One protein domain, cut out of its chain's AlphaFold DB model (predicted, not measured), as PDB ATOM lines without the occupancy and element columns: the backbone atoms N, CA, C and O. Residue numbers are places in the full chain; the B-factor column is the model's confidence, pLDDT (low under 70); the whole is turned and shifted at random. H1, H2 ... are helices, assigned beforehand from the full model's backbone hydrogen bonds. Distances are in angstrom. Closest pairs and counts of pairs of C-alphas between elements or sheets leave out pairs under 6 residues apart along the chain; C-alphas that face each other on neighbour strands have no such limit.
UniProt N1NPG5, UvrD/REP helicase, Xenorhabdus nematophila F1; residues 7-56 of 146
ATOM      1  N   ILE A   7      16.689 -38.927  39.839       94.81
ATOM      2  CA  ILE A   7      16.485 -37.587  39.279       94.81
ATOM      3  C   ILE A   7      17.488 -36.565  39.819       94.81
ATOM      4  O   ILE A   7      17.955 -35.726  39.051       94.81
ATOM      5  N   ASP A   8      17.900 -36.679  41.083       95.19
ATOM      6  CA  ASP A   8      18.911 -35.801  41.682       95.19
ATOM      7  C   ASP A   8      20.270 -36.001  41.014       95.19
ATOM      8  O   ASP A   8      20.974 -35.039  40.703       95.19
ATOM      9  N   VAL A   9      20.622 -37.258  40.737       94.00
ATOM     10  CA  VAL A   9      21.872 -37.616  40.059       94.00
ATOM     11  C   VAL A   9      21.858 -37.141  38.608       94.00
ATOM     12  O   VAL A   9      22.849 -36.584  38.139       94.00
ATOM     13  N   ILE A  10      20.730 -37.282  37.906       94.31
ATOM     14  CA  ILE A  10      20.558 -36.757  36.543       94.31
ATOM     15  C   ILE A  10      20.660 -35.223  36.538       94.31
ATOM     16  O   ILE A  10      21.328 -34.651  35.679       94.31
ATOM     17  N   ASN A  11      20.027 -34.543  37.498       95.25
ATOM     18  CA  ASN A  11      20.098 -33.087  37.638       95.25
ATOM     19  C   ASN A  11      21.533 -32.615  37.886       95.25
ATOM     20  O   ASN A  11      21.986 -31.661  37.256       95.25
ATOM     21  N   PHE A  12      22.255 -33.302  38.771       95.31
ATOM     22  CA  PHE A  12      23.666 -33.045  39.032       95.31
ATOM     23  C   PHE A  12      24.513 -33.238  37.770       95.31
ATOM     24  O   PHE A  12      25.290 -32.354  37.413       95.31
ATOM     25  N   ALA A  13      24.324 -34.351  37.055       94.88
ATOM     26  CA  ALA A  13      25.056 -34.637  35.826       94.88
ATOM     27  C   ALA A  13      24.807 -33.578  34.744       94.88
ATOM     28  O   ALA A  13      25.750 -33.160  34.076       94.88
ATOM     29  N   HIS A  14      23.569 -33.096  34.614       96.00
ATOM     30  CA  HIS A  14      23.233 -32.019  33.687       96.00
ATOM     31  C   HIS A  14      23.879 -30.693  34.096       96.00
ATOM     32  O   HIS A  14      24.524 -30.053  33.272       96.00
ATOM     33  N   LYS A  15      23.778 -30.317  35.377       96.75
ATOM     34  CA  LYS A  15      24.373 -29.084  35.919       96.75
ATOM     35  C   LYS A  15      25.892 -29.032  35.726       96.75
ATOM     36  O   LYS A  15      26.441 -27.959  35.498       96.75
ATOM     37  N   HIS A  16      26.560 -30.178  35.824       96.38
ATOM     38  CA  HIS A  16      28.009 -30.298  35.662       96.38
ATOM     39  C   HIS A  16      28.447 -30.695  34.243       96.38
ATOM     40  O   HIS A  16      29.617 -31.005  34.044       96.38
ATOM     41  N   ASN A  17      27.540 -30.682  33.257       93.00
ATOM     42  CA  ASN A  17      27.811 -31.065  31.863       93.00
ATOM     43  C   ASN A  17      28.405 -32.478  31.688       93.00
ATOM     44  O   ASN A  17      29.070 -32.760  30.695       93.00
ATOM     45  N   LEU A  18      28.150 -33.385  32.633       93.50
ATOM     46  CA  LEU A  18      28.557 -34.792  32.551       93.50
ATOM     47  C   LEU A  18      27.609 -35.591  31.650       93.50
ATOM     48  O   LEU A  18      28.034 -36.483  30.923       93.50
ATOM     49  N   CYS A  19      26.312 -35.283  31.716       91.19
ATOM     50  CA  CYS A  19      25.282 -35.871  30.865       91.19
ATOM     51  C   CYS A  19      24.107 -34.897  30.754       91.19
ATOM     52  O   CYS A  19      23.485 -34.546  31.757       91.19
ATOM     53  N   ILE A  20      23.830 -34.422  29.542       93.31
ATOM     54  CA  ILE A  20      22.854 -33.358  29.297       93.31
ATOM     55  C   ILE A  20      21.468 -33.968  29.090       93.31
ATOM     56  O   ILE A  20      21.315 -34.953  28.370       93.31
ATOM     57  N   LYS A  21      20.445 -33.355  29.699       93.69
ATOM     58  CA  LYS A  21      19.048 -33.648  29.380       93.69
ATOM     59  C   LYS A  21      18.749 -33.157  27.967       93.69
ATOM     60  O   LYS A  21      18.541 -31.967  27.753       93.69
ATOM     61  N   ASP A  22      18.786 -34.081  27.021       91.75
ATOM     62  CA  ASP A  22      18.492 -33.825  25.618       91.75
ATOM     63  C   ASP A  22      16.995 -34.017  25.315       91.75
ATOM     64  O   ASP A  22      16.175 -34.338  26.185       91.75
ATOM     65  N   ASP A  23      16.628 -33.857  24.047       93.69
ATOM     66  CA  ASP A  23      15.255 -34.063  23.589       93.69
ATOM     67  C   ASP A  23      14.742 -35.477  23.864       93.69
ATOM     68  O   ASP A  23      13.540 -35.665  24.041       93.69
ATOM     69  N   ARG A  24      15.619 -36.488  23.951       92.31
ATOM     70  CA  ARG A  24      15.202 -37.858  24.282       92.31
ATOM     71  C   ARG A  24      14.736 -37.944  25.726       92.31
ATOM     72  O   ARG A  24      13.710 -38.577  25.976       92.31
ATOM     73  N   PHE A  25      15.434 -37.284  26.652       92.69
ATOM     74  CA  PHE A  25      14.992 -37.183  28.043       92.69
ATOM     75  C   PHE A  25      13.612 -36.516  28.134       92.69
ATOM     76  O   PHE A  25      12.693 -37.088  28.724       92.69
ATOM     77  N   ASN A  26      13.444 -35.358  27.488       93.00
ATOM     78  CA  ASN A  26      12.192 -34.593  27.518       93.00
ATOM     79  C   ASN A  26      11.033 -35.346  26.840       93.00
ATOM     80  O   ASN A  26       9.914 -35.406  27.350       93.00
ATOM     81  N   CYS A  27      11.302 -35.982  25.701       94.75
ATOM     82  CA  CYS A  27      10.328 -36.788  24.976       94.75
ATOM     83  C   CYS A  27       9.884 -38.002  25.803       94.75
ATOM     84  O   CYS A  27       8.698 -38.331  25.828       94.75
ATOM     85  N   PHE A  28      10.807 -38.651  26.521       92.50
ATOM     86  CA  PHE A  28      10.471 -39.757  27.413       92.50
ATOM     87  C   PHE A  28       9.631 -39.297  28.610       92.50
ATOM     88  O   PHE A  28       8.615 -39.933  28.902       92.50
ATOM     89  N   SER A  29       9.994 -38.183  29.259       92.25
ATOM     90  CA  SER A  29       9.236 -37.661  30.402       92.25
ATOM     91  C   SER A  29       7.807 -37.272  30.022       92.25
ATOM     92  O   SER A  29       6.888 -37.523  30.792       92.25
ATOM     93  N   GLN A  30       7.601 -36.724  28.819       93.00
ATOM     94  CA  GLN A  30       6.278 -36.318  28.331       93.00
ATOM     95  C   GLN A  30       5.453 -37.496  27.795       93.00
ATOM     96  O   GLN A  30       4.297 -37.670  28.164       93.00
ATOM     97  N   LYS A  31       6.024 -38.346  26.929       94.94
ATOM     98  CA  LYS A  31       5.265 -39.435  26.282       94.94
ATOM     99  C   LYS A  31       4.985 -40.617  27.207       94.94
ATOM    100  O   LYS A  31       4.097 -41.419  26.916       94.94
ATOM    101  N   LYS A  32       5.783 -40.793  28.262       94.50
ATOM    102  CA  LYS A  32       5.704 -41.927  29.197       94.50
ATOM    103  C   LYS A  32       5.652 -41.448  30.647       94.50
ATOM    104  O   LYS A  32       6.223 -42.093  31.521       94.50
ATOM    105  N   GLU A  33       4.926 -40.361  30.899       92.94
ATOM    106  CA  GLU A  33       4.831 -39.686  32.200       92.94
ATOM    107  C   GLU A  33       4.568 -40.644  33.374       92.94
ATOM    108  O   GLU A  33       5.305 -40.636  34.358       92.94
ATOM    109  N   TYR A  34       3.581 -41.539  33.249       93.00
ATOM    110  CA  TYR A  34       3.271 -42.518  34.296       93.00
ATOM    111  C   TYR A  34       4.488 -43.372  34.690       93.00
ATOM    112  O   TYR A  34       4.769 -43.573  35.872       93.00
ATOM    113  N   LEU A  35       5.228 -43.878  33.699       92.50
ATOM    114  CA  LEU A  35       6.426 -44.678  33.940       92.50
ATOM    115  C   LEU A  35       7.557 -43.799  34.484       92.50
ATOM    116  O   LEU A  35       8.233 -44.189  35.432       92.50
ATOM    117  N   PHE A  36       7.733 -42.609  33.915       93.31
ATOM    118  CA  PHE A  36       8.744 -41.647  34.333       93.31
ATOM    119  C   PHE A  36       8.605 -41.291  35.819       93.31
ATOM    120  O   PHE A  36       9.565 -41.460  36.568       93.31
ATOM    121  N   ASN A  37       7.402 -40.935  36.276       93.19
ATOM    122  CA  ASN A  37       7.122 -40.566  37.669       93.19
ATOM    123  C   ASN A  37       7.413 -41.698  38.668       93.19
ATOM    124  O   ASN A  37       7.806 -41.448  39.809       93.19
ATOM    125  N   ARG A  38       7.271 -42.957  38.241       92.88
ATOM    126  CA  ARG A  38       7.648 -44.119  39.059       92.88
ATOM    127  C   ARG A  38       9.157 -44.321  39.125       92.88
ATOM    128  O   ARG A  38       9.658 -44.754  40.155       92.88
ATOM    129  N   LEU A  39       9.865 -44.031  38.037       93.12
ATOM    130  CA  LEU A  39      11.302 -44.253  37.908       93.12
ATOM    131  C   LEU A  39      12.133 -43.158  38.588       93.12
ATOM    132  O   LEU A  39      13.109 -43.477  39.257       93.12
ATOM    133  N   ILE A  40      11.737 -41.886  38.485       94.44
ATOM    134  CA  ILE A  40      12.523 -40.749  39.003       94.44
ATOM    135  C   ILE A  40      12.797 -40.800  40.511       94.44
ATOM    136  O   ILE A  40      13.812 -40.270  40.960       94.44
ATOM    137  N   ASN A  41      11.921 -41.464  41.270       93.06
ATOM    138  CA  ASN A  41      12.016 -41.609  42.723       93.06
ATOM    139  C   ASN A  41      12.793 -42.860  43.161       93.06
ATOM    140  O   ASN A  41      13.051 -43.045  44.350       93.06
ATOM    141  N   VAL A  42      13.168 -43.739  42.227       94.44
ATOM    142  CA  VAL A  42      13.964 -44.928  42.537       94.44
ATOM    143  C   VAL A  42      15.387 -44.500  42.891       94.44
ATOM    144  O   VAL A  42      15.984 -43.661  42.212       94.44
ATOM    145  N   LYS A  43      15.941 -45.094  43.955       95.25
ATOM    146  CA  LYS A  43      17.314 -44.839  44.403       95.25
ATOM    147  C   LYS A  43      18.322 -45.094  43.285       95.25
ATOM    148  O   LYS A  43      18.231 -46.097  42.574       95.25
ATOM    149  N   TYR A  44      19.333 -44.238  43.191       93.38
ATOM    150  CA  TYR A  44      20.411 -44.377  42.217       93.38
ATOM    151  C   TYR A  44      21.130 -45.726  42.329       93.38
ATOM    152  O   TYR A  44      21.436 -46.343  41.310       93.38
ATOM    153  N   GLU A  45      21.322 -46.236  43.549       93.19
ATOM    154  CA  GLU A  45      21.931 -47.549  43.781       93.19
ATOM    155  C   GLU A  45      21.225 -48.684  43.012       93.19
ATOM    156  O   GLU A  45      21.889 -49.571  42.478       93.19
ATOM    157  N   SER A  46      19.895 -48.646  42.878       90.56
ATOM    158  CA  SER A  46      19.147 -49.651  42.110       90.56
ATOM    159  C   SER A  46      19.510 -49.626  40.624       90.56
ATOM    160  O   SER A  46      19.603 -50.679  39.998       90.56
ATOM    161  N   TYR A  47      19.766 -48.441  40.060       91.12
ATOM    162  CA  TYR A  47      20.241 -48.302  38.682       91.12
ATOM    163  C   TYR A  47      21.686 -48.763  38.523       91.12
ATOM    164  O   TYR A  47      22.010 -49.360  37.503       91.12
ATOM    165  N   GLN A  48      22.540 -48.531  39.525       89.50
ATOM    166  CA  GLN A  48      23.910 -49.054  39.520       89.50
ATOM    167  C   GLN A  48      23.904 -50.588  39.519       89.50
ATOM    168  O   GLN A  48      24.541 -51.194  38.665       89.50
ATOM    169  N   LYS A  49      23.095 -51.210  40.386       85.50
ATOM    170  CA  LYS A  49      22.909 -52.670  40.415       85.50
ATOM    171  C   LYS A  49      22.312 -53.203  39.113       85.50
ATOM    172  O   LYS A  49      22.749 -54.235  38.615       85.50
ATOM    173  N   LEU A  50      21.339 -52.496  38.530       84.50
ATOM    174  CA  LEU A  50      20.786 -52.853  37.221       84.50
ATOM    175  C   LEU A  50      21.850 -52.769  36.120       84.50
ATOM    176  O   LEU A  50      21.908 -53.646  35.266       84.50
ATOM    177  N   TYR A  51      22.698 -51.742  36.134       85.00
ATOM    178  CA  TYR A  51      23.802 -51.611  35.188       85.00
ATOM    179  C   TYR A  51      24.810 -52.753  35.351       85.00
ATOM    180  O   TYR A  51      25.150 -53.404  34.370       85.00
ATOM    181  N   GLU A  52      25.220 -53.071  36.580       79.25
ATOM    182  CA  GLU A  52      26.085 -54.224  36.863       79.25
ATOM    183  C   GLU A  52      25.460 -55.539  36.375       79.25
ATOM    184  O   GLU A  52      26.153 -56.375  35.795       79.25
ATOM    185  N   TYR A  53      24.146 -55.705  36.546       71.12
ATOM    186  CA  TYR A  53      23.396 -56.843  36.021       71.12
ATOM    187  C   TYR A  53      23.420 -56.903  34.487       71.12
ATOM    188  O   TYR A  53      23.742 -57.939  33.908       71.12
ATOM    189  N   LEU A  54      23.127 -55.789  33.809       71.88
ATOM    190  CA  LEU A  54      23.111 -55.712  32.344       71.88
ATOM    191  C   LEU A  54      24.499 -55.935  31.732       71.88
ATOM    192  O   LEU A  54      24.609 -56.593  30.693       71.88
ATOM    193  N   GLU A  55      25.547 -55.441  32.386       75.50
ATOM    194  CA  GLU A  55      26.947 -55.624  31.990       75.50
ATOM    195  C   GLU A  55      27.503 -57.010  32.354       75.50
ATOM    196  O   GLU A  55      28.640 -57.319  32.011       75.50
ATOM    197  N   GLY A  56      26.719 -57.864  33.023       63.97
ATOM    198  CA  GLY A  56      27.156 -59.204  33.426       63.97
ATOM    199  C   GLY A  56      28.226 -59.194  34.523       63.97
ATOM    200  O   GLY A  56      28.965 -60.161  34.669       63.97
TER     201      GLY A  56
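What this domain is: This is residues 7 to 56 of the 146 residues of the protein "UvrD/REP helicase" of Xenorhabdus nematophila F1 (UniProt N1NPG5). Four short helices are strung along a chain that goes round an open, loose ring: H1, then H2 and H3 meeting at a corner, then H4, whose first residue comes back near H1. The middle of the ring is empty of backbone, no helix touches another, and residues 48 to 56 stick out as an arm made mostly of H4. The printed part has 50 residues with four named helices in the order H1, H2, H3, H4 and no named strand, and its class is all helix. It is only just loose, close to compact, with a radius of gyration of the C-alphas of 11.9 A, and the C-alphas span 30 by 27 by 18 A.

How they stand to each other: H1, residues 7 to 15, is apart from H2, residues 23 to 31, which follows it after a short link of 7 residues. H2 is joined by a tight link of 1 residue to H3, residues 33 to 39. H2 and H3 are close but not clearly touching; their closest C-alphas are those of Ser 29 and Phe 36, 5.6 A apart. Their lines stand at 71 degrees, only just about perpendicular. A tight link of 4 residues leads from H3 to H4, residues 44 to 54, and these two helices are apart. H4 is close but not clearly touching to H1, with the closest C-alphas, those of Val 9 and Tyr 44, 7.2 A apart. The lines of H1 and H4 are about perpendicular, at 89 degrees. H1 and H3 are apart, and H2 and H4 are apart. In H1, H2 and H4 every O i to N i+4 pair is within hydrogen-bond range; in H3 2 of 3 are.

Where its parts are: H1 begins at C-alpha 7, at (16.485, -37.587, 39.279), and is 12.1 A long from first to last C-alpha. H2 measures 11.7 A from C-alpha 23 to C-alpha 31, the latter at (5.265, -39.435, 26.282). H3 measures 9.8 A from C-alpha 33 to C-alpha 39. H4, the longest helix by residues with 11, measures 15.3 A and ends at C-alpha 54, at (23.111, -55.712, 32.344).

The domain as a whole: The two C-alphas farthest apart are those of Gln 30 and Gly 56, at 31.4 A. Residues 30 to 35, of which 33 to 35 belong to H3, stand free, and so do residues 48 to 56, of which 48 to 54 belong to H4. The body without these stretches has 35 residues and spans 22 by 21 by 11 A. The printed part has no cut, and no link is long. The mean pLDDT of the printed part is 90.9, and one residue, Gly 56, is under 70.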